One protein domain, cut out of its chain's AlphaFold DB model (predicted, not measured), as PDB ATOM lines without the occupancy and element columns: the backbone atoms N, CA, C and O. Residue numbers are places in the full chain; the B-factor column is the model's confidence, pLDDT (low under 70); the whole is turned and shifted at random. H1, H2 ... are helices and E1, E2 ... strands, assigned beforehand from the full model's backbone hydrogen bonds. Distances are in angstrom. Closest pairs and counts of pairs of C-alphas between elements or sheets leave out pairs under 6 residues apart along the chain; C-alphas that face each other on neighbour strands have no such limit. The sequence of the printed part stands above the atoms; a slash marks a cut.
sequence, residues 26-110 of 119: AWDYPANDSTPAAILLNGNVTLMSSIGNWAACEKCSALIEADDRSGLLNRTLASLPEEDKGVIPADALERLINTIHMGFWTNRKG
ATOM      1  N   ALA A  26       0.897   6.342  52.382       92.56
ATOM      2  CA  ALA A  26       1.185   5.222  53.280       92.56
ATOM      3  C   ALA A  26       2.624   4.702  53.145       92.56
ATOM      4  O   ALA A  26       3.148   4.054  54.059       92.56
ATOM      5  N   TRP A  27       3.269   4.981  52.015       92.38
ATOM      6  CA  TRP A  27       4.560   4.422  51.649       92.38
ATOM      7  C   TRP A  27       5.505   5.494  51.131       92.38
ATOM      8  O   TRP A  27       5.093   6.404  50.420       92.38
ATOM      9  N   ASP A  28       6.772   5.324  51.475       90.94
ATOM     10  CA  ASP A  28       7.907   6.100  51.006       90.94
ATOM     11  C   ASP A  28       8.844   5.159  50.237       90.94
ATOM     12  O   ASP A  28       9.242   4.098  50.732       90.94
ATOM     13  N   TYR A  29       9.152   5.521  48.999       90.19
ATOM     14  CA  TYR A  29      10.052   4.795  48.124       90.19
ATOM     15  C   TYR A  29      11.362   5.560  47.997       90.19
ATOM     16  O   TYR A  29      11.387   6.618  47.365       90.19
ATOM     17  N   PRO A  30      12.473   5.016  48.517       88.25
ATOM     18  CA  PRO A  30      13.764   5.640  48.316       88.25
ATOM     19  C   PRO A  30      14.096   5.673  46.824       88.25
ATOM     20  O   PRO A  30      13.958   4.661  46.135       88.25
ATOM     21  N   ALA A  31      14.556   6.813  46.325       82.62
ATOM     22  CA  ALA A  31      15.018   6.970  44.951       82.62
ATOM     23  C   ALA A  31      16.305   7.807  44.921       82.62
ATOM     24  O   ALA A  31      16.636   8.497  45.886       82.62
ATOM     25  N   ASN A  32      17.092   7.701  43.848       75.81
ATOM     26  CA  ASN A  32      18.036   8.778  43.538       75.81
ATOM     27  C   ASN A  32      17.255  10.061  43.257       75.81
ATOM     28  O   ASN A  32      16.168   9.980  42.684       75.81
ATOM     29  N   ASP A  33      17.865  11.211  43.553       65.56
ATOM     30  CA  ASP A  33      17.430  12.473  42.962       65.56
ATOM     31  C   ASP A  33      17.318  12.265  41.453       65.56
ATOM     32  O   ASP A  33      18.278  11.873  40.776       65.56
ATOM     33  N   SER A  34      16.094  12.394  40.959       53.34
ATOM     34  CA  SER A  34      15.785  12.027  39.588       53.34
ATOM     35  C   SER A  34      16.223  13.135  38.635       53.34
ATOM     36  O   SER A  34      16.218  14.324  38.960       53.34
ATOM     37  N   THR A  35      16.621  12.730  37.430       45.06
ATOM     38  CA  THR A  35      16.875  13.639  36.311       45.06
ATOM     39  C   THR A  35      15.610  14.478  36.073       45.06
ATOM     40  O   THR A  35      14.523  13.900  36.055       45.06
ATOM     41  N   PRO A  36      15.703  15.809  35.903       48.12
ATOM     42  CA  PRO A  36      14.529  16.655  35.708       48.12
ATOM     43  C   PRO A  36      13.671  16.161  34.533       48.12
ATOM     44  O   PRO A  36      14.151  16.044  33.407       48.12
ATOM     45  N   ALA A  37      12.397  15.880  34.798       46.72
ATOM     46  CA  ALA A  37      11.372  15.611  33.804       46.72
ATOM     47  C   ALA A  37      10.748  16.939  33.359       46.72
ATOM     48  O   ALA A  37      10.176  17.673  34.154       46.72
ATOM     49  N   ALA A  38      10.859  17.271  32.080       46.25
ATOM     50  CA  ALA A  38      10.184  18.425  31.503       46.25
ATOM     51  C   ALA A  38       8.725  18.071  31.170       46.25
ATOM     52  O   ALA A  38       8.485  17.168  30.371       46.25
ATOM     53  N   ILE A  39       7.760  18.793  31.735       47.97
ATOM     54  CA  ILE A  39       6.352  18.740  31.328       47.97
ATOM     55  C   ILE A  39       5.988  20.006  30.547       47.97
ATOM     56  O   ILE A  39       6.505  21.083  30.827       47.97
ATOM     57  N   LEU A  40       5.107  19.889  29.553       40.69
ATOM     58  CA  LEU A  40       4.540  21.046  28.858       40.69
ATOM     59  C   LEU A  40       3.248  21.462  29.565       40.69
ATOM     60  O   LEU A  40       2.252  20.750  29.486       40.69
ATOM     61  N   LEU A  41       3.256  22.619  30.226       47.53
ATOM     62  CA  LEU A  41       2.072  23.237  30.822       47.53
ATOM     63  C   LEU A  41       1.762  24.537  30.087       47.53
ATOM     64  O   LEU A  41       2.588  25.448  30.045       47.53
ATOM     65  N   ASN A  42       0.567  24.636  29.500       43.66
ATOM     66  CA  ASN A  42       0.093  25.844  28.808       43.66
ATOM     67  C   ASN A  42       1.080  26.385  27.749       43.66
ATOM     68  O   ASN A  42       1.264  27.592  27.617       43.66
ATOM     69  N   GLY A  43       1.759  25.489  27.023       39.31
ATOM     70  CA  GLY A  43       2.763  25.852  26.016       39.31
ATOM     71  C   GLY A  43       4.145  26.217  26.570       39.31
ATOM     72  O   GLY A  43       5.028  26.558  25.788       39.31
ATOM     73  N   ASN A  44       4.364  26.108  27.884       35.47
ATOM     74  CA  ASN A  44       5.659  26.328  28.525       35.47
ATOM     75  C   ASN A  44       6.272  25.013  29.005       35.47
ATOM     76  O   ASN A  44       5.572  24.135  29.504       35.47
ATOM     77  N   VAL A  45       7.593  24.892  28.873       45.22
ATOM     78  CA  VAL A  45       8.351  23.764  29.423       45.22
ATOM     79  C   VAL A  45       8.598  24.018  30.910       45.22
ATOM     80  O   VAL A  45       9.386  24.888  31.274       45.22
ATOM     81  N   THR A  46       7.943  23.245  31.769       50.69
ATOM     82  CA  THR A  46       8.164  23.219  33.215       50.69
ATOM     83  C   THR A  46       9.057  22.036  33.560       50.69
ATOM     84  O   THR A  46       8.706  20.889  33.305       50.69
ATOM     85  N   LEU A  47      10.218  22.300  34.156       48.53
ATOM     86  CA  LEU A  47      11.077  21.248  34.694       48.53
ATOM     87  C   LEU A  47      10.521  20.792  36.046       48.53
ATOM     88  O   LEU A  47      10.484  21.564  36.998       48.53
ATOM     89  N   MET A  48      10.106  19.536  36.128       46.69
ATOM     90  CA  MET A  48       9.811  18.828  37.364       46.69
ATOM     91  C   MET A  48      10.972  17.895  37.688       46.69
ATOM     92  O   MET A  48      11.190  16.895  37.016       46.69
ATOM     93  N   SER A  49      11.722  18.189  38.737       47.03
ATOM     94  CA  SER A  49      12.580  17.194  39.379       47.03
ATOM     95  C   SER A  49      11.847  16.659  40.602       47.03
ATOM     96  O   SER A  49      11.490  17.451  41.474       47.03
ATOM     97  N   SER A  50      11.653  15.342  40.702       49.75
ATOM     98  CA  SER A  50      11.384  14.738  42.009       49.75
ATOM     99  C   SER A  50      12.725  14.679  42.749       49.75
ATOM    100  O   SER A  50      13.638  13.947  42.344       49.75
ATOM    101  N   ILE A  51      12.882  15.564  43.739       55.53
ATOM    102  CA  ILE A  51      14.031  15.617  44.649       55.53
ATOM    103  C   ILE A  51      13.698  14.690  45.822       55.53
ATOM    104  O   ILE A  51      12.703  14.909  46.511       55.53
ATOM    105  N   GLY A  52      14.528  13.675  46.062       65.81
ATOM    106  CA  GLY A  52      14.327  12.710  47.141       65.81
ATOM    107  C   GLY A  52      13.396  11.528  46.827       65.81
ATOM    108  O   GLY A  52      13.391  10.970  45.730       65.81
ATOM    109  N   ASN A  53      12.697  11.060  47.862       80.94
ATOM    110  CA  ASN A  53      11.890   9.839  47.837       80.94
ATOM    111  C   ASN A  53      10.525  10.065  47.174       80.94
ATOM    112  O   ASN A  53      10.031  11.185  47.124       80.94
ATOM    113  N   TRP A  54       9.898   8.977  46.726       87.38
ATOM    114  CA  TRP A  54       8.558   8.996  46.139       87.38
ATOM    115  C   TRP A  54       7.521   8.489  47.142       87.38
ATOM    116  O   TRP A  54       7.622   7.374  47.659       87.38
ATOM    117  N   ALA A  55       6.494   9.281  47.400       89.94
ATOM    118  CA  ALA A  55       5.354   8.954  48.227       89.94
ATOM    119  C   ALA A  55       4.279   8.195  47.432       89.94
ATOM    120  O   ALA A  55       3.896   8.563  46.322       89.94
ATOM    121  N   ALA A  56       3.722   7.142  48.030       91.50
ATOM    122  CA  ALA A  56       2.617   6.390  47.448       91.50
ATOM    123  C   ALA A  56       1.521   6.084  48.473       91.50
ATOM    124  O   ALA A  56       1.781   5.723  49.624       91.50
ATOM    125  N   CYS A  57       0.266   6.154  48.029       95.00
ATOM    126  CA  CYS A  57      -0.857   5.579  48.765       95.00
ATOM    127  C   CYS A  57      -0.860   4.044  48.653       95.00
ATOM    128  O   CYS A  57      -0.173   3.466  47.807       95.00
ATOM    129  N   GLU A  58      -1.669   3.368  49.474       96.50
ATOM    130  CA  GLU A  58      -1.759   1.895  49.492       96.50
ATOM    131  C   GLU A  58      -2.039   1.300  48.100       96.50
ATOM    132  O   GLU A  58      -1.390   0.341  47.685       96.50
ATOM    133  N   LYS A  59      -2.957   1.907  47.336       97.81
ATOM    134  CA  LYS A  59      -3.366   1.411  46.009       97.81
ATOM    135  C   LYS A  59      -2.237   1.501  44.983       97.81
ATOM    136  O   LYS A  59      -1.972   0.534  44.280       97.81
ATOM    137  N   CYS A  60      -1.566   2.650  44.900       96.50
ATOM    138  CA  CYS A  60      -0.441   2.825  43.980       96.50
ATOM    139  C   CYS A  60       0.737   1.945  44.390       96.50
ATOM    140  O   CYS A  60       1.349   1.303  43.546       96.50
ATOM    141  N   SER A  61       1.002   1.839  45.691       96.88
ATOM    142  CA  SER A  61       2.071   0.991  46.197       96.88
ATOM    143  C   SER A  61       1.824  -0.496  45.919       96.88
ATOM    144  O   SER A  61       2.759  -1.207  45.574       96.88
ATOM    145  N   ALA A  62       0.577  -0.974  45.989       98.00
ATOM    146  CA  ALA A  62       0.235  -2.342  45.595       98.00
ATOM    147  C   ALA A  62       0.536  -2.623  44.111       98.00
ATOM    148  O   ALA A  62       1.105  -3.665  43.797       98.00
ATOM    149  N   LEU A  63       0.213  -1.682  43.216       98.25
ATOM    150  CA  LEU A  63       0.517  -1.796  41.783       98.25
ATOM    151  C   LEU A  63       2.030  -1.782  41.527       98.25
ATOM    152  O   LEU A  63       2.533  -2.588  40.751       98.25
ATOM    153  N   ILE A  64       2.768  -0.920  42.235       96.25
ATOM    154  CA  ILE A  64       4.231  -0.840  42.145       96.25
ATOM    155  C   ILE A  64       4.894  -2.146  42.599       96.25
ATOM    156  O   ILE A  64       5.784  -2.644  41.914       96.25
ATOM    157  N   GLU A  65       4.484  -2.716  43.736       97.12
ATOM    158  CA  GLU A  65       5.067  -3.977  44.227       97.12
ATOM    159  C   GLU A  65       4.690  -5.188  43.364       97.12
ATOM    160  O   GLU A  65       5.417  -6.178  43.362       97.12
ATOM    161  N   ALA A  66       3.590  -5.109  42.612       97.56
ATOM    162  CA  ALA A  66       3.211  -6.112  41.620       97.56
ATOM    163  C   ALA A  66       3.914  -5.926  40.256       97.56
ATOM    164  O   ALA A  66       3.689  -6.730  39.356       97.56
ATOM    165  N   ASP A  67       4.729  -4.872  40.091       96.50
ATOM    166  CA  ASP A  67       5.273  -4.396  38.804       96.50
ATOM    167  C   ASP A  67       4.183  -4.175  37.727       96.50
ATOM    168  O   ASP A  67       4.436  -4.252  36.525       96.50
ATOM    169  N   ASP A  68       2.953  -3.852  38.152       97.88
ATOM    170  CA  ASP A  68       1.817  -3.561  37.272       97.88
ATOM    171  C   ASP A  68       1.851  -2.100  36.799       97.88
ATOM    172  O   ASP A  68       1.133  -1.213  37.276       97.88
ATOM    173  N   ARG A  69       2.743  -1.840  35.842       95.81
ATOM    174  CA  ARG A  69       2.980  -0.496  35.294       95.81
ATOM    175  C   ARG A  69       1.782   0.041  34.520       95.81
ATOM    176  O   ARG A  69       1.459   1.221  34.634       95.81
ATOM    177  N   SER A  70       1.115  -0.822  33.755       96.06
ATOM    178  CA  SER A  70      -0.082  -0.457  32.993       96.06
ATOM    179  C   SER A  70      -1.251  -0.136  33.922       96.06
ATOM    180  O   SER A  70      -1.935   0.867  33.719       96.06
ATOM    181  N   GLY A  71      -1.454  -0.930  34.975       97.31
ATOM    182  CA  GLY A  71      -2.448  -0.648  36.005       97.31
ATOM    183  C   GLY A  71      -2.174   0.670  36.727       97.31
ATOM    184  O   GLY A  71      -3.100   1.459  36.932       97.31
ATOM    185  N   LEU A  72      -0.908   0.957  37.053       96.75
ATOM    186  CA  LEU A  72      -0.533   2.232  37.668       96.75
ATOM    187  C   LEU A  72      -0.806   3.422  36.743       96.75
ATOM    188  O   LEU A  72      -1.420   4.387  37.184       96.75
ATOM    189  N   LEU A  73      -0.426   3.335  35.465       93.62
ATOM    190  CA  LEU A  73      -0.688   4.374  34.463       93.62
ATOM    191  C   LEU A  73      -2.186   4.668  34.314       93.62
ATOM    192  O   LEU A  73      -2.602   5.824  34.395       93.62
ATOM    193  N   ASN A  74      -3.005   3.624  34.169       95.31
ATOM    194  CA  ASN A  74      -4.459   3.764  34.078       95.31
ATOM    195  C   ASN A  74      -5.040   4.440  35.323       95.31
ATOM    196  O   ASN A  74      -5.907   5.308  35.223       95.31
ATOM    197  N   ARG A  75      -4.543   4.066  36.507       94.69
ATOM    198  CA  ARG A  75      -4.955   4.680  37.768       94.69
ATOM    199  C   ARG A  75      -4.581   6.159  37.828       94.69
ATOM    200  O   ARG A  75      -5.415   6.955  38.259       94.69
ATOM    201  N   THR A  76      -3.369   6.523  37.425       91.06
ATOM    202  CA  THR A  76      -2.915   7.918  37.381       91.06
ATOM    203  C   THR A  76      -3.813   8.747  36.474       91.06
ATOM    204  O   THR A  76      -4.392   9.727  36.932       91.06
ATOM    205  N   LEU A  77      -4.026   8.298  35.233       89.31
ATOM    206  CA  LEU A  77      -4.894   8.970  34.259       89.31
ATOM    207  C   LEU A  77      -6.330   9.146  34.774       89.31
ATOM    208  O   LEU A  77      -6.929  10.205  34.605       89.31
ATOM    209  N   ALA A  78      -6.881   8.125  35.437       90.62
ATOM    210  CA  ALA A  78      -8.225   8.183  36.006       90.62
ATOM    211  C   ALA A  78      -8.344   9.128  37.214       90.62
ATOM    212  O   ALA A  78      -9.449   9.579  37.511       90.62
ATOM    213  N   SER A  79      -7.234   9.413  37.904       86.06
ATOM    214  CA  SER A  79      -7.201  10.260  39.105       86.06
ATOM    215  C   SER A  79      -6.948  11.738  38.794       86.06
ATOM    216  O   SER A  79      -6.997  12.556  39.707       86.06
ATOM    217  N   LEU A  80      -6.677  12.082  37.530       81.25
ATOM    218  CA  LEU A  80      -6.543  13.475  37.112       81.25
ATOM    219  C   LEU A  80      -7.873  14.225  37.302       81.25
ATOM    220  O   LEU A  80      -8.925  13.657  36.976       81.25
ATOM    221  N   PRO A  81      -7.840  15.483  37.780       78.00
ATOM    222  CA  PRO A  81      -9.020  16.342  37.827       78.00
ATOM    223  C   PRO A  81      -9.664  16.474  36.441       78.00
ATOM    224  O   PRO A  81      -8.968  16.476  35.425       78.00
ATOM    225  N   GLU A  82     -10.993  16.566  36.376       76.00
ATOM    226  CA  GLU A  82     -11.706  16.685  35.093       76.00
ATOM    227  C   GLU A  82     -11.310  17.963  34.343       76.00
ATOM    228  O   GLU A  82     -11.224  17.952  33.118       76.00
ATOM    229  N   GLU A  83     -11.008  19.039  35.069       74.25
ATOM    230  CA  GLU A  83     -10.532  20.308  34.518       74.25
ATOM    231  C   GLU A  83      -9.174  20.206  33.804       74.25
ATOM    232  O   GLU A  83      -8.910  20.986  32.890       74.25
ATOM    233  N   ASP A  84      -8.348  19.219  34.162       68.38
ATOM    234  CA  ASP A  84      -7.044  18.977  33.539       68.38
ATOM    235  C   ASP A  84      -7.144  18.004  32.349       68.38
ATOM    236  O   ASP A  84      -6.210  17.870  31.544       68.38
ATOM    237  N   LYS A  85      -8.285  17.320  32.187       67.94
ATOM    238  CA  LYS A  85      -8.506  16.381  31.082       67.94
ATOM    239  C   LYS A  85      -8.754  17.138  29.780       67.94
ATOM    240  O   LYS A  85      -9.585  18.033  29.686       67.94
ATOM    241  N   GLY A  86      -8.037  16.742  28.729       70.50
ATOM    242  CA  GLY A  86      -8.184  17.324  27.391       70.50
ATOM    243  C   GLY A  86      -7.407  18.625  27.164       70.50
ATOM    244  O   GLY A  86      -7.366  19.093  26.029       70.50
ATOM    245  N   VAL A  87      -6.731  19.161  28.190       75.69
ATOM    246  CA  VAL A  87      -5.743  20.248  28.032       75.69
ATOM    247  C   VAL A  87      -4.567  19.780  27.167       75.69
ATOM    248  O   VAL A  87      -4.054  20.519  26.328       75.69
ATOM    249  N   ILE A  88      -4.169  18.521  27.350       74.56
ATOM    250  CA  ILE A  88      -3.137  17.833  26.575       74.56
ATOM    251  C   ILE A  88      -3.812  16.674  25.818       74.56
ATOM    252  O   ILE A  88      -4.675  16.004  26.396       74.56
ATOM    253  N   PRO A  89      -3.437  16.396  24.551       83.25
ATOM    254  CA  PRO A  89      -3.890  15.200  23.844       83.25
ATOM    255  C   PRO A  89      -3.653  13.932  24.673       83.25
ATOM    256  O   PRO A  89      -2.585  13.770  25.264       83.25
ATOM    257  N   ALA A  90      -4.638  13.032  24.714       82.56
ATOM    258  CA  ALA A  90      -4.615  11.868  25.605       82.56
ATOM    259  C   ALA A  90      -3.363  10.991  25.419       82.56
ATOM    260  O   ALA A  90      -2.766  10.546  26.394       82.56
ATOM    261  N   ASP A  91      -2.916  10.812  24.176       84.19
ATOM    262  CA  ASP A  91      -1.721  10.040  23.837       84.19
ATOM    263  C   ASP A  91      -0.424  10.729  24.301       84.19
ATOM    264  O   ASP A  91       0.524  10.073  24.732       84.19
ATOM    265  N   ALA A  92      -0.367  12.060  24.225       81.38
ATOM    266  CA  ALA A  92       0.759  12.842  24.721       81.38
ATOM    267  C   ALA A  92       0.817  12.826  26.253       81.38
ATOM    268  O   ALA A  92       1.902  12.687  26.818       81.38
ATOM    269  N   LEU A  93      -0.338  12.901  26.914       81.56
ATOM    270  CA  LEU A  93      -0.457  12.805  28.366       81.56
ATOM    271  C   LEU A  93      -0.052  11.418  28.880       81.56
ATOM    272  O   LEU A  93       0.726  11.315  29.828       81.56
ATOM    273  N   GLU A  94      -0.509  10.356  28.217       87.12
ATOM    274  CA  GLU A  94      -0.118   8.980  28.526       87.12
ATOM    275  C   GLU A  94       1.401   8.790  28.411       87.12
ATOM    276  O   GLU A  94       2.042   8.304  29.345       87.12
ATOM    277  N   ARG A  95       2.007   9.239  27.298       85.88
ATOM    278  CA  ARG A  95       3.467   9.185  27.104       85.88
ATOM    279  C   ARG A  95       4.218   9.963  28.175       85.88
ATOM    280  O   ARG A  95       5.271   9.509  28.631       85.88
ATOM    281  N   LEU A  96       3.695  11.119  28.570       82.12
ATOM    282  CA  LEU A  96       4.312  11.946  29.591       82.12
ATOM    283  C   LEU A  96       4.320  11.237  30.949       82.12
ATOM    284  O   LEU A  96       5.384  11.070  31.544       82.12
ATOM    285  N   ILE A  97       3.161  10.767  31.410       85.31
ATOM    286  CA  ILE A  97       3.040  10.054  32.689       85.31
ATOM    287  C   ILE A  97       3.896   8.788  32.675       85.31
ATOM    288  O   ILE A  97       4.606   8.510  33.638       85.31
ATOM    289  N   ASN A  98       3.902   8.048  31.565       87.62
ATOM    290  CA  ASN A  98       4.730   6.857  31.443       87.62
ATOM    291  C   ASN A  98       6.233   7.188  31.529       87.62
ATOM    292  O   ASN A  98       6.989   6.458  32.166       87.62
ATOM    293  N   THR A  99       6.669   8.318  30.965       83.62
ATOM    294  CA  THR A  99       8.060   8.796  31.082       83.62
ATOM    295  C   THR A  99       8.420   9.119  32.535       83.62
ATOM    296  O   THR A  99       9.485   8.724  33.010       83.62
ATOM    297  N   ILE A 100       7.518   9.781  33.264       82.62
ATOM    298  CA  ILE A 100       7.691  10.096  34.690       82.62
ATOM    299  C   ILE A 100       7.780   8.806  35.515       82.62
ATOM    300  O   ILE A 100       8.719   8.628  36.292       82.62
ATOM    301  N   HIS A 101       6.854   7.870  35.298       88.62
ATOM    302  CA  HIS A 101       6.866   6.562  35.949       88.62
ATOM    303  C   HIS A 101       8.167   5.812  35.651       88.62
ATOM    304  O   HIS A 101       8.829   5.349  36.573       88.62
ATOM    305  N   MET A 102       8.607   5.740  34.394       87.31
ATOM    306  CA  MET A 102       9.901   5.139  34.058       87.31
ATOM    307  C   MET A 102      11.049   5.753  34.865       87.31
ATOM    308  O   MET A 102      11.882   5.010  35.382       87.31
ATOM    309  N   GLY A 103      11.049   7.078  35.042       82.50
ATOM    310  CA  GLY A 103      11.995   7.782  35.904       82.50
ATOM    311  C   GLY A 103      12.017   7.240  37.336       82.50
ATOM    312  O   GLY A 103      13.101   6.985  37.867       82.50
ATOM    313  N   PHE A 104      10.853   6.978  37.933       87.06
ATOM    314  CA  PHE A 104      10.754   6.323  39.239       87.06
ATOM    315  C   PHE A 104      11.397   4.930  39.238       87.06
ATOM    316  O   PHE A 104      12.289   4.673  40.043       87.06
ATOM    317  N   TRP A 105      11.008   4.036  38.323       88.25
ATOM    318  CA  TRP A 105      11.550   2.667  38.300       88.25
ATOM    319  C   TRP A 105      13.063   2.637  38.062       88.25
ATOM    320  O   TRP A 105      13.763   1.845  38.689       88.25
ATOM    321  N   THR A 106      13.574   3.501  37.184       87.50
ATOM    322  CA  THR A 106      15.010   3.610  36.902       87.50
ATOM    323  C   THR A 106      15.803   4.081  38.121       87.50
ATOM    324  O   THR A 106      16.949   3.671  38.295       87.50
ATOM    325  N   ASN A 107      15.209   4.922  38.970       84.44
ATOM    326  CA  ASN A 107      15.898   5.539  40.102       84.44
ATOM    327  C   ASN A 107      15.557   4.918  41.462       84.44
ATOM    328  O   ASN A 107      16.222   5.257  42.445       84.44
ATOM    329  N   ARG A 108      14.568   4.015  41.538       87.56
ATOM    330  CA  ARG A 108      14.144   3.346  42.774       87.56
ATOM    331  C   ARG A 108      15.316   2.621  43.433       87.56
ATOM    332  O   ARG A 108      16.007   1.804  42.824       87.56
ATOM    333  N   LYS A 109      15.487   2.868  44.729       84.62
ATOM    334  CA  LYS A 109      16.485   2.248  45.596       84.62
ATOM    335  C   LYS A 109      15.819   1.373  46.643       84.62
ATOM    336  O   LYS A 109      15.195   1.854  47.584       84.62
ATOM    337  N   GLY A 110      16.053   0.072  46.529       86.06
ATOM    338  CA  GLY A 110      15.631  -0.892  47.537       86.06
ATOM    339  C   GLY A 110      14.115  -0.928  47.761       86.06
ATOM    340  O   GLY A 110      13.303  -0.604  46.886       86.06
TER     341      GLY A 110
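This is residues 26 to 110 of the 119 residues of an uncharacterized protein of viral metagenome (UniProt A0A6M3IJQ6). The long helix H3 runs through the middle, with the strand hairpin E2 E3 along one side of it and helix H2 crossing it steeply on another. At one end of this core, a short ribbon of two strands, E1 and E4, sits with H1, which folds back into H2 as a helical hairpin, while residues 78 to 84 stick out. The printed part has 85 residues, with four named strands and then three named helices in the order E1 E2 E3 E4 H1 H2 H3. It is a mixed domain of helices and strands, with two antiparallel sheets of two strands, E1 - E4 and E2 - E3. It is compact, with a radius of gyration of the C-alphas of 13.2 A, and only just elongated, with spans of 36 by 24 by 18 A.

E2 is residues 37 to 41, 12.4 A from first to last C-alpha, and E3 is residues 44 to 48, 12.3 A. E1, residues 26 to 29, begins at C-alpha 26 at (1.185, 5.222, 53.280). E4 is residues 54 to 57. H1, residues 58 to 65, follows it directly. H2, residues 69 to 79, is 15.3 A long. H3, residues 90 to 107, is 25.9 A long, from C-alpha 90 at (-4.615, 11.868, 25.605) to C-alpha 107 at (15.898, 5.539, 40.102).

E2 and E3 form a hairpin, antiparallel at 144 degrees, with N 37 and O 48 at 2.7 A and N 41 and O 44 at 2.9 A, both within hydrogen-bond range. The closest C-alphas of E2 and H3 are those of Ala 37 and Ile 100, 6.7 A apart. H3 touches H2 with residues 94 to 98 alone, at a steep tilt of 55 degrees, opposite ways; the closest C-alphas are those of Leu 73 and Asn 98, 6.7 A apart. H2 and H1 touch as a helical hairpin at a shallow tilt of 24 degrees, opposite ways, closest at the C-alphas of Leu 63 and Leu 72, 5.9 A apart. E1 and E4 are antiparallel at 154 degrees, with N 29 and O 54 at 2.8 A, within hydrogen-bond range. The closest C-alphas of E1 and H1 are those of Ala 26 and Glu 58, 5.8 A apart. Among the pairs that are apart are H1 and H3, and E3 and H3. In H1, H2 and H3 every O i to N i+4 pair is within hydrogen-bond range.

The two C-alphas farthest apart, those of Gly 43 and Gly 110, are 36.7 A from each other. The printed part has no cut and no long link. The mean pLDDT of the printed part is 78.4; the model's confidence is under 70 at residues 33 to 52 and 84 to 85.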